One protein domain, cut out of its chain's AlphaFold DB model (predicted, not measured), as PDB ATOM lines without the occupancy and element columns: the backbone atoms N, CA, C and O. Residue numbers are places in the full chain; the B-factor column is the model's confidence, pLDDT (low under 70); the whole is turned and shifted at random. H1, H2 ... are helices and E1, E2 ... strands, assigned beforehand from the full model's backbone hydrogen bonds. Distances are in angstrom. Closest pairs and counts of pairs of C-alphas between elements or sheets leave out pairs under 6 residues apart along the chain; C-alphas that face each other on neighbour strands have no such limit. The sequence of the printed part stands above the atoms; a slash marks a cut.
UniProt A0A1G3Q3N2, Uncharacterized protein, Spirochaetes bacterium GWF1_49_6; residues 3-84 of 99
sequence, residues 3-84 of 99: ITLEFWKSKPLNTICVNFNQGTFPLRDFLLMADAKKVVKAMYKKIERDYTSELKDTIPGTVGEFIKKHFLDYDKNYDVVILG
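Overview. This is residues 3 to 84 of the 99 residues of an uncharacterized protein of Spirochaetes bacterium GWF1_49_6 (UniProt A0A1G3Q3N2). A four-stranded antiparallel sheet makes a wall, with three helices gathered over one side of it and the other side bare. The long helix H2 and the helix H3 pack on each other at a steep angle and only graze the sheet, while the very short H1 sits close by E2 and E3. The 82 printed residues hold three named helices and four named strands, in the order E1 E2 E3 H1 H2 H3 E4, and the class is mixed, helices and strands. The sheet runs E3 E2 E1 E4, so that the last strand lies beside the first. The whole is compact, with a radius of gyration of the C-alphas of 12.0 A and spans of 33 by 25 by 24 A.

Along the chain. E1 covers residues 3 to 10, 21.6 A long, from C-alpha 3 at (176.730, 226.445, 121.372). E2 covers residues 15 to 20, 15.7 A, and E3 residues 23 to 26. H1 covers residues 27 to 30. H2 covers residues 37 to 50, 20.0 A, from C-alpha 37 at (180.395, 219.116, 131.531). H3 covers residues 59 to 70, 16.5 A. E4 covers residues 80 to 83 and ends at C-alpha 83 at (181.405, 231.198, 121.375).

Arrangement. E1, E2 and E3 form a meander, each strand the antiparallel neighbour of the one before; E1 and E2 are a hairpin, and so are E2 and E3. N 10 and O 15 are 2.8 A apart, and N 18 and O 25 2.8 A, within hydrogen-bond range. Pairing along E1 is staggered: residues 3 to 5 pair with E4, residues 6 to 10 with E2. E4 is antiparallel to E1 at 168 degrees, with N 5 and O 80 within hydrogen-bond range at 2.8 A. E3 and E4 are the edge strands. H1 is on the sheet at a height of 6.3 A over the sheet, over none of its strands. H3 only grazes the sheet with residues 64 to 70; its closest C-alphas to E1 are those of Ile 67 and Phe 7, 7.5 A. H2 only grazes it with residues 39 to 43; its closest C-alphas to E4 are those of Val 39 and Ile 82, 7.8 A. H3 touches H2 with residues 59 to 63 alone, the closest C-alphas being those of Val 63 and Tyr 44, 5.9 A, at a steep tilt of 66 degrees, the same way. H1 and H3 are close but not clearly touching, with the C-alphas of Leu 27 and Gly 64 at 7.3 A. In H2 and H3 every O i to N i+4 pair is within hydrogen-bond range; H1 is too short for such a pair.

Size, cuts and confidence. The two C-alphas farthest apart are those of Pro 12 and Arg 49, 35.1 A. The printed part has no cut, and no link is long. The mean pLDDT of the printed part is 88.0; residues 73 to 76, between H3 and E4, are under 70.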
ATOM      1  N   ILE A   3     177.673 227.265 120.609       90.00
ATOM      2  CA  ILE A   3     176.730 226.445 121.372       90.00
ATOM      3  C   ILE A   3     175.675 227.391 121.924       90.00
ATOM      4  O   ILE A   3     175.997 228.324 122.658       90.00
ATOM      5  N   THR A   4     174.424 227.143 121.577       90.62
ATOM      6  CA  THR A   4     173.276 227.903 122.062       90.62
ATOM      7  C   THR A   4     172.470 227.038 123.017       90.62
ATOM      8  O   THR A   4     172.171 225.887 122.695       90.62
ATOM      9  N   LEU A   5     172.134 227.584 124.180       91.25
ATOM     10  CA  LEU A   5     171.282 226.940 125.172       91.25
ATOM     11  C   LEU A   5     170.042 227.795 125.388       91.25
ATOM     12  O   LEU A   5     170.127 229.015 125.540       91.25
ATOM     13  N   GLU A   6     168.910 227.119 125.455       91.44
ATOM     14  CA  GLU A   6     167.623 227.690 125.831       91.44
ATOM     15  C   GLU A   6     167.087 226.877 127.003       91.44
ATOM     16  O   GLU A   6     167.064 225.645 126.935       91.44
ATOM     17  N   PHE A   7     166.693 227.562 128.072       90.75
ATOM     18  CA  PHE A   7     166.137 226.999 129.288       90.75
ATOM     19  C   PHE A   7     164.671 227.392 129.410       90.75
ATOM     20  O   PHE A   7     164.306 228.561 129.357       90.75
ATOM     21  N   TRP A   8     163.809 226.412 129.650       89.00
ATOM     22  CA  TRP A   8     162.382 226.676 129.774       89.00
ATOM     23  C   TRP A   8     161.733 225.795 130.826       89.00
ATOM     24  O   TRP A   8     162.126 224.649 131.056       89.00
ATOM     25  N   LYS A   9     160.697 226.326 131.484       88.25
ATOM     26  CA  LYS A   9     159.919 225.549 132.448       88.25
ATOM     27  C   LYS A   9     158.860 224.726 131.731       88.25
ATOM     28  O   LYS A   9     157.895 225.267 131.184       88.25
ATOM     29  N   SER A  10     159.001 223.410 131.801       84.69
ATOM     30  CA  SER A  10     157.989 222.471 131.347       84.69
ATOM     31  C   SER A  10     156.887 222.347 132.385       84.69
ATOM     32  O   SER A  10     157.078 221.756 133.445       84.69
ATOM     33  N   LYS A  11     155.712 222.910 132.077       82.56
ATOM     34  CA  LYS A  11     154.493 222.737 132.880       82.56
ATOM     35  C   LYS A  11     154.098 221.262 133.067       82.56
ATOM     36  O   LYS A  11     153.856 220.897 134.213       82.56
ATOM     37  N   PRO A  12     154.060 220.402 132.024       81.62
ATOM     38  CA  PRO A  12     153.641 219.010 132.203       81.62
ATOM     39  C   PRO A  12     154.620 218.183 133.047       81.62
ATOM     40  O   PRO A  12     154.192 217.294 133.773       81.62
ATOM     41  N   LEU A  13     155.919 218.486 132.990       78.56
ATOM     42  CA  LEU A  13     156.952 217.765 133.746       78.56
ATOM     43  C   LEU A  13     157.329 218.454 135.069       78.56
ATOM     44  O   LEU A  13     158.159 217.940 135.812       78.56
ATOM     45  N   ASN A  14     156.764 219.637 135.333       85.50
ATOM     46  CA  ASN A  14     157.135 220.547 136.419       85.50
ATOM     47  C   ASN A  14     158.662 220.674 136.625       85.50
ATOM     48  O   ASN A  14     159.156 220.719 137.751       85.50
ATOM     49  N   THR A  15     159.420 220.712 135.526       88.75
ATOM     50  CA  THR A  15     160.889 220.726 135.530       88.75
ATOM     51  C   THR A  15     161.421 221.769 134.559       88.75
ATOM     52  O   THR A  15     160.701 222.218 133.667       88.75
ATOM     53  N   ILE A  16     162.681 222.161 134.730       90.06
ATOM     54  CA  ILE A  16     163.383 222.975 133.738       90.06
ATOM     55  C   ILE A  16     163.952 222.030 132.692       90.06
ATOM     56  O   ILE A  16     164.595 221.040 133.037       90.06
ATOM     57  N   CYS A  17     163.712 222.345 131.431       91.75
ATOM     58  CA  CYS A  17     164.293 221.682 130.282       91.75
ATOM     59  C   CYS A  17     165.336 222.598 129.644       91.75
ATOM     60  O   CYS A  17     165.261 223.817 129.774       91.75
ATOM     61  N   VAL A  18     166.309 221.994 128.974       92.19
ATOM     62  CA  VAL A  18     167.344 222.683 128.214       92.19
ATOM     63  C   VAL A  18     167.459 222.084 126.827       92.19
ATOM     64  O   VAL A  18     167.520 220.862 126.674       92.19
ATOM     65  N   ASN A  19     167.518 222.954 125.829       91.81
ATOM     66  CA  ASN A  19     167.877 222.577 124.474       91.81
ATOM     67  C   ASN A  19     169.404 222.596 124.331       91.81
ATOM     68  O   ASN A  19     170.042 223.638 124.471       91.81
ATOM     69  N   PHE A  20     169.994 221.426 124.076       90.69
ATOM     70  CA  PHE A  20     171.432 221.237 123.904       90.69
ATOM     71  C   PHE A  20     171.710 220.190 122.823       90.69
ATOM     72  O   PHE A  20     171.146 219.102 122.841       90.69
ATOM     73  N   ASN A  21     172.604 220.504 121.882       84.31
ATOM     74  CA  ASN A  21     173.033 219.589 120.816       84.31
ATOM     75  C   ASN A  21     171.867 218.922 120.049       84.31
ATOM     76  O   ASN A  21     171.842 217.708 119.875       84.31
ATOM     77  N   GLN A  22     170.882 219.727 119.628       80.12
ATOM     78  CA  GLN A  22     169.668 219.286 118.915       80.12
ATOM     79  C   GLN A  22     168.731 218.356 119.715       80.12
ATOM     80  O   GLN A  22     167.764 217.842 119.158       80.12
ATOM     81  N   GLY A  23     168.975 218.167 121.015       88.25
ATOM     82  CA  GLY A  23     168.098 217.439 121.928       88.25
ATOM     83  C   GLY A  23     167.568 218.322 123.053       88.25
ATOM     84  O   GLY A  23     168.190 219.314 123.437       88.25
ATOM     85  N   THR A  24     166.420 217.937 123.607       90.88
ATOM     86  CA  THR A  24     165.856 218.546 124.813       90.88
ATOM     87  C   THR A  24     166.065 217.611 125.992       90.88
ATOM     88  O   THR A  24     165.640 216.456 125.957       90.88
ATOM     89  N   PHE A  25     166.674 218.119 127.058       92.50
ATOM     90  CA  PHE A  25     166.968 217.345 128.261       92.50
ATOM     91  C   PHE A  25     166.411 218.045 129.498       92.50
ATOM     92  O   PHE A  25     166.402 219.275 129.554       92.50
ATOM     93  N   PRO A  26     165.967 217.314 130.530       93.38
ATOM     94  CA  PRO A  26     165.780 217.899 131.849       93.38
ATOM     95  C   PRO A  26     167.089 218.529 132.345       93.38
ATOM     96  O   PRO A  26     168.169 217.965 132.168       93.38
ATOM     97  N   LEU A  27     167.002 219.672 133.030       92.31
ATOM     98  CA  LEU A  27     168.157 220.403 133.560       92.31
ATOM     99  C   LEU A  27     169.046 219.503 134.427       92.31
ATOM    100  O   LEU A  27     170.267 219.567 134.340       92.31
ATOM    101  N   ARG A  28     168.434 218.631 135.236       91.75
ATOM    102  CA  ARG A  28     169.158 217.657 136.063       91.75
ATOM    103  C   ARG A  28     170.062 216.754 135.225       91.75
ATOM    104  O   ARG A  28     171.200 216.526 135.620       91.75
ATOM    105  N   ASP A  29     169.559 216.257 134.101       92.19
ATOM    106  CA  ASP A  29     170.295 215.327 133.249       92.19
ATOM    107  C   ASP A  29     171.400 216.067 132.502       92.19
ATOM    108  O   ASP A  29     172.550 215.637 132.526       92.19
ATOM    109  N   PHE A  30     171.095 217.248 131.958       93.12
ATOM    110  CA  PHE A  30     172.088 218.119 131.332       93.12
ATOM    111  C   PHE A  30     173.270 218.436 132.254       93.12
ATOM    112  O   PHE A  30     174.417 218.341 131.829       93.12
ATOM    113  N   LEU A  31     173.027 218.746 133.531       90.88
ATOM    114  CA  LEU A  31     174.101 219.028 134.493       90.88
ATOM    115  C   LEU A  31     175.026 217.821 134.751       90.88
ATOM    116  O   LEU A  31     176.139 218.003 135.249       90.88
ATOM    117  N   LEU A  32     174.583 216.601 134.429       88.25
ATOM    118  CA  LEU A  32     175.322 215.352 134.634       88.25
ATOM    119  C   LEU A  32     175.909 214.771 133.336       88.25
ATOM    120  O   LEU A  32     176.842 213.964 133.401       88.25
ATOM    121  N   MET A  33     175.404 215.183 132.170       90.25
ATOM    122  CA  MET A  33     175.854 214.710 130.860       90.25
ATOM    123  C   MET A  33     177.344 214.982 130.641       90.25
ATOM    124  O   MET A  33     177.822 216.104 130.813       90.25
ATOM    125  N   ALA A  34     178.082 213.957 130.200       86.81
ATOM    126  CA  ALA A  34     179.512 214.065 129.915       86.81
ATOM    127  C   ALA A  34     179.811 215.171 128.889       86.81
ATOM    128  O   ALA A  34     180.702 215.989 129.123       86.81
ATOM    129  N   ASP A  35     179.012 215.249 127.824       84.44
ATOM    130  CA  ASP A  35     179.154 216.247 126.759       84.44
ATOM    131  C   ASP A  35     178.863 217.678 127.240       84.44
ATOM    132  O   ASP A  35     179.477 218.641 126.778       84.44
ATOM    133  N   ALA A  36     177.981 217.831 128.230       89.56
ATOM    134  CA  ALA A  36     177.622 219.124 128.802       89.56
ATOM    135  C   ALA A  36     178.603 219.602 129.885       89.56
ATOM    136  O   ALA A  36     178.634 220.792 130.193       89.56
ATOM    137  N   LYS A  37     179.459 218.732 130.449       89.44
ATOM    138  CA  LYS A  37     180.395 219.116 131.531       89.44
ATOM    139  C   LYS A  37     181.271 220.305 131.164       89.44
ATOM    140  O   LYS A  37     181.518 221.169 132.005       89.44
ATOM    141  N   LYS A  38     181.741 220.357 129.917       89.75
ATOM    142  CA  LYS A  38     182.556 221.474 129.433       89.75
ATOM    143  C   LYS A  38     181.746 222.770 129.475       89.75
ATOM    144  O   LYS A  38     182.218 223.779 129.994       89.75
ATOM    145  N   VAL A  39     180.525 222.726 128.945       91.56
ATOM    146  CA  VAL A  39     179.592 223.856 128.874       91.56
ATOM    147  C   VAL A  39     179.261 224.366 130.275       91.56
ATOM    148  O   VAL A  39     179.447 225.546 130.563       91.56
ATOM    149  N   VAL A  40     178.891 223.460 131.182       93.44
ATOM    150  CA  VAL A  40     178.612 223.765 132.593       93.44
ATOM    151  C   VAL A  40     179.827 224.411 133.263       93.44
ATOM    152  O   VAL A  40     179.693 225.413 133.962       93.44
ATOM    153  N   LYS A  41     181.039 223.899 133.016       92.56
ATOM    154  CA  LYS A  41     182.273 224.482 133.560       92.56
ATOM    155  C   LYS A  41     182.531 225.895 133.032       92.56
ATOM    156  O   LYS A  41     183.002 226.746 133.781       92.56
ATOM    157  N   ALA A  42     182.234 226.159 131.764       92.69
ATOM    158  CA  ALA A  42     182.391 227.485 131.178       92.69
ATOM    159  C   ALA A  42     181.379 228.483 131.741       92.69
ATOM    160  O   ALA A  42     181.761 229.591 132.118       92.69
ATOM    161  N   MET A  43     180.115 228.069 131.878       93.75
ATOM    162  CA  MET A  43     179.088 228.859 132.556       93.75
ATOM    163  C   MET A  43     179.507 229.180 133.991       93.75
ATOM    164  O   MET A  43     179.463 230.337 134.391       93.75
ATOM    165  N   TYR A  44     179.997 228.186 134.737       94.75
ATOM    166  CA  TYR A  44     180.496 228.391 136.094       94.75
ATOM    167  C   TYR A  44     181.614 229.433 136.152       94.75
ATOM    168  O   TYR A  44     181.535 230.334 136.973       94.75
ATOM    169  N   LYS A  45     182.613 229.382 135.259       92.94
ATOM    170  CA  LYS A  45     183.688 230.393 135.228       92.94
ATOM    171  C   LYS A  45     183.160 231.812 135.002       92.94
ATOM    172  O   LYS A  45     183.669 232.757 135.595       92.94
ATOM    173  N   LYS A  46     182.146 231.974 134.145       92.25
ATOM    174  CA  LYS A  46     181.484 233.272 133.928       92.25
ATOM    175  C   LYS A  46     180.745 233.727 135.193       92.25
ATOM    176  O   LYS A  46     180.872 234.887 135.569       92.25
ATOM    177  N   ILE A  47     180.027 232.819 135.862       93.06
ATOM    178  CA  ILE A  47     179.330 233.088 137.134       93.06
ATOM    179  C   ILE A  47     180.328 233.466 138.231       93.06
ATOM    180  O   ILE A  47     180.142 234.463 138.912       93.06
ATOM    181  N   GLU A  48     181.419 232.720 138.367       93.75
ATOM    182  CA  GLU A  48     182.481 232.983 139.339       93.75
ATOM    183  C   GLU A  48     183.126 234.352 139.135       93.75
ATOM    184  O   GLU A  48     183.435 235.031 140.107       93.75
ATOM    185  N   ARG A  49     183.284 234.785 137.883       91.69
ATOM    186  CA  ARG A  49     183.857 236.094 137.571       91.69
ATOM    187  C   ARG A  49     182.884 237.247 137.828       91.69
ATOM    188  O   ARG A  49     183.285 238.251 138.409       91.69
ATOM    189  N   ASP A  50     181.636 237.113 137.383       91.44
ATOM    190  CA  ASP A  50     180.713 238.251 137.256       91.44
ATOM    191  C   ASP A  50     179.562 238.235 138.287       91.44
ATOM    192  O   ASP A  50     178.915 239.257 138.505       91.44
ATOM    193  N   TYR A  51     179.321 237.102 138.953       90.00
ATOM    194  CA  TYR A  51     178.202 236.854 139.878       90.00
ATOM    195  C   TYR A  51     178.666 236.071 141.122       90.00
ATOM    196  O   TYR A  51     178.059 235.077 141.524       90.00
ATOM    197  N   THR A  52     179.753 236.519 141.756       89.94
ATOM    198  CA  THR A  52     180.395 235.848 142.907       89.94
ATOM    199  C   THR A  52     179.437 235.525 144.060       89.94
ATOM    200  O   THR A  52     179.600 234.511 144.735       89.94
ATOM    201  N   SER A  53     178.408 236.347 144.281       89.44
ATOM    202  CA  SER A  53     177.395 236.130 145.325       89.44
ATOM    203  C   SER A  53     176.451 234.951 145.053       89.44
ATOM    204  O   SER A  53     175.672 234.581 145.928       89.44
ATOM    205  N   GLU A  54     176.483 234.374 143.852       89.75
ATOM    206  CA  GLU A  54     175.607 233.270 143.440       89.75
ATOM    207  C   GLU A  54     176.313 231.911 143.426       89.75
ATOM    208  O   GLU A  54     175.700 230.894 143.089       89.75
ATOM    209  N   LEU A  55     177.581 231.881 143.838       92.19
ATOM    210  CA  LEU A  55     178.347 230.656 144.004       92.19
ATOM    211  C   LEU A  55     177.704 229.738 145.055       92.19
ATOM    212  O   LEU A  55     177.233 230.168 146.109       92.19
ATOM    213  N   LYS A  56     177.691 228.445 144.743       91.38
ATOM    214  CA  LYS A  56     177.282 227.348 145.627       91.38
ATOM    215  C   LYS A  56     178.468 226.421 145.866       91.38
ATOM    216  O   LYS A  56     179.472 226.492 145.166       91.38
ATOM    217  N   ASP A  57     178.304 225.474 146.786       88.31
ATOM    218  CA  ASP A  57     179.337 224.492 147.141       88.31
ATOM    219  C   ASP A  57     179.831 223.643 145.961       88.31
ATOM    220  O   ASP A  57     180.938 223.110 145.988       88.31
ATOM    221  N   THR A  58     179.015 223.490 144.912       92.69
ATOM    222  CA  THR A  58     179.371 222.695 143.732       92.69
ATOM    223  C   THR A  58     179.146 223.468 142.437       92.69
ATOM    224  O   THR A  58     178.215 224.267 142.324       92.69
ATOM    225  N   ILE A  59     179.963 223.176 141.419       91.75
ATOM    226  CA  ILE A  59     179.802 223.683 140.044       91.75
ATOM    227  C   ILE A  59     178.381 223.431 139.497       91.75
ATOM    228  O   ILE A  59     177.722 224.401 139.118       91.75
ATOM    229  N   PRO A  60     177.861 222.183 139.465       89.75
ATOM    230  CA  PRO A  60     176.511 221.929 138.961       89.75
ATOM    231  C   PRO A  60     175.428 222.591 139.819       89.75
ATOM    232  O   PRO A  60     174.431 223.051 139.270       89.75
ATOM    233  N   GLY A  61     175.621 222.692 141.141       91.31
ATOM    234  CA  GLY A  61     174.699 223.406 142.025       91.31
ATOM    235  C   GLY A  61     174.647 224.902 141.724       91.31
ATOM    236  O   GLY A  61     173.565 225.469 141.619       91.31
ATOM    237  N   THR A  62     175.808 225.523 141.509       94.19
ATOM    238  CA  THR A  62     175.930 226.938 141.135       94.19
ATOM    239  C   THR A  62     175.210 227.207 139.821       94.19
ATOM    240  O   THR A  62     174.317 228.045 139.761       94.19
ATOM    241  N   VAL A  63     175.551 226.451 138.774       92.88
ATOM    242  CA  VAL A  63     174.974 226.632 137.435       92.88
ATOM    243  C   VAL A  63     173.472 226.344 137.437       92.88
ATOM    244  O   VAL A  63     172.702 227.120 136.879       92.88
ATOM    245  N   GLY A  64     173.037 225.267 138.093       92.25
ATOM    246  CA  GLY A  64     171.628 224.892 138.163       92.25
ATOM    247  C   GLY A  64     170.755 225.924 138.882       92.25
ATOM    248  O   GLY A  64     169.668 226.242 138.402       92.25
ATOM    249  N   GLU A  65     171.219 226.466 140.010       91.81
ATOM    250  CA  GLU A  65     170.491 227.511 140.742       91.81
ATOM    251  C   GLU A  65     170.500 228.844 139.993       91.81
ATOM    252  O   GLU A  65     169.468 229.512 139.924       91.81
ATOM    253  N   PHE A  66     171.626 229.194 139.368       92.31
ATOM    254  CA  PHE A  66     171.722 230.376 138.516       92.31
ATOM    255  C   PHE A  66     170.701 230.312 137.372       92.31
ATOM    256  O   PHE A  66     169.957 231.265 137.149       92.31
ATOM    257  N   ILE A  67     170.577 229.154 136.715       90.56
ATOM    258  CA  ILE A  67     169.581 228.939 135.662       90.56
ATOM    259  C   ILE A  67     168.159 229.117 136.181       90.56
ATOM    260  O   ILE A  67     167.397 229.894 135.617       90.56
ATOM    261  N   LYS A  68     167.805 228.461 137.290       88.56
ATOM    262  CA  LYS A  68     166.461 228.581 137.882       88.56
ATOM    263  C   LYS A  68     166.069 230.019 138.194       88.56
ATOM    264  O   LYS A  68     164.888 230.345 138.146       88.56
ATOM    265  N   LYS A  69     167.033 230.844 138.594       87.75
ATOM    266  CA  LYS A  69     166.776 232.208 139.042       87.75
ATOM    267  C   LYS A  69     166.700 233.200 137.884       87.75
ATOM    268  O   LYS A  69     165.904 234.131 137.959       87.75
ATOM    269  N   HIS A  70     167.505 232.999 136.842       85.69
ATOM    270  CA  HIS A  70     167.710 234.011 135.800       85.69
ATOM    271  C   HIS A  70     167.198 233.629 134.412       85.69
ATOM    272  O   HIS A  70     166.972 234.521 133.598       85.69
ATOM    273  N   PHE A  71     166.988 232.341 134.139       80.94
ATOM    274  CA  PHE A  71     166.641 231.831 132.811       80.94
ATOM    275  C   PHE A  71     165.367 230.990 132.886       80.94
ATOM    276  O   PHE A  71     165.426 229.794 133.169       80.94
ATOM    277  N   LEU A  72     164.205 231.628 132.709       75.25
ATOM    278  CA  LEU A  72     162.888 230.971 132.727       75.25
ATOM    279  C   LEU A  72     161.835 231.657 131.830       75.25
ATOM    280  O   LEU A  72     160.645 231.353 131.949       75.25
ATOM    281  N   ASP A  73     162.243 232.565 130.942       65.44
ATOM    282  CA  ASP A  73     161.333 233.313 130.066       65.44
ATOM    283  C   ASP A  73     161.375 232.769 128.636       65.44
ATOM    284  O   ASP A  73     162.441 232.653 128.046       65.44
ATOM    285  N   TYR A  74     160.202 232.525 128.046       57.56
ATOM    286  CA  TYR A  74     160.055 232.097 126.645       57.56
ATOM    287  C   TYR A  74     160.247 233.242 125.631       57.56
ATOM    288  O   TYR A  74     159.952 233.078 124.451       57.56
ATOM    289  N   ASP A  75     160.699 234.409 126.087       59.06
ATOM    290  CA  ASP A  75     160.738 235.642 125.292       59.06
ATOM    291  C   ASP A  75     162.125 235.928 124.687       59.06
ATOM    292  O   ASP A  75     162.358 236.982 124.101       59.06
ATOM    293  N   LYS A  76     163.091 235.012 124.844       63.03
ATOM    294  CA  LYS A  76     164.465 235.198 124.359       63.03
ATOM    295  C   LYS A  76     164.862 234.091 123.393       63.03
ATOM    296  O   LYS A  76     164.654 232.923 123.676       63.03
ATOM    297  N   ASN A  77     165.505 234.470 122.283       70.69
ATOM    298  CA  ASN A  77     165.971 233.517 121.265       70.69
ATOM    299  C   ASN A  77     166.909 232.441 121.841       70.69
ATOM    300  O   ASN A  77     166.842 231.305 121.398       70.69
ATOM    301  N   TYR A  78     167.774 232.803 122.802       84.88
ATOM    302  CA  TYR A  78     168.618 231.886 123.582       84.88
ATOM    303  C   TYR A  78     168.964 232.520 124.930       84.88
ATOM    304  O   TYR A  78     169.220 233.723 124.992       84.88
ATOM    305  N   ASP A  79     169.042 231.726 125.993       87.88
ATOM    306  CA  ASP A  79     169.449 232.197 127.321       87.88
ATOM    307  C   ASP A  79     170.963 232.318 127.451       87.88
ATOM    308  O   ASP A  79     171.480 233.226 128.104       87.88
ATOM    309  N   VAL A  80     171.687 231.386 126.832       90.69
ATOM    310  CA  VAL A  80     173.143 231.321 126.920       90.69
ATOM    311  C   VAL A  80     173.722 231.014 125.554       90.69
ATOM    312  O   VAL A  80     173.309 230.073 124.878       90.69
ATOM    313  N   VAL A  81     174.728 231.792 125.172       91.25
ATOM    314  CA  VAL A  81     175.498 231.569 123.951       91.25
ATOM    315  C   VAL A  81     176.960 231.402 124.329       91.25
ATOM    316  O   VAL A  81     177.538 232.241 125.016       91.25
ATOM    317  N   ILE A  82     177.564 230.306 123.883       91.12
ATOM    318  CA  ILE A  82     178.984 230.019 124.070       91.12
ATOM    319  C   ILE A  82     179.662 230.074 122.711       91.12
ATOM    320  O   ILE A  82     179.293 229.345 121.789       91.12
ATOM    321  N   LEU A  83     180.664 230.939 122.600       89.94
ATOM    322  CA  LEU A  83     181.405 231.198 121.375       89.94
ATOM    323  C   LEU A  83     182.852 230.720 121.500       89.94
ATOM    324  O   LEU A  83     183.466 230.813 122.565       89.94
ATOM    325  N   GLY A  84     183.408 230.268 120.376       85.25
ATOM    326  CA  GLY A  84     184.816 229.894 120.247       85.25
ATOM    327  C   GLY A  84     185.058 228.390 120.361       85.25
ATOM    328  O   GLY A  84     184.190 227.573 120.047       85.25
TER     329      GLY A  84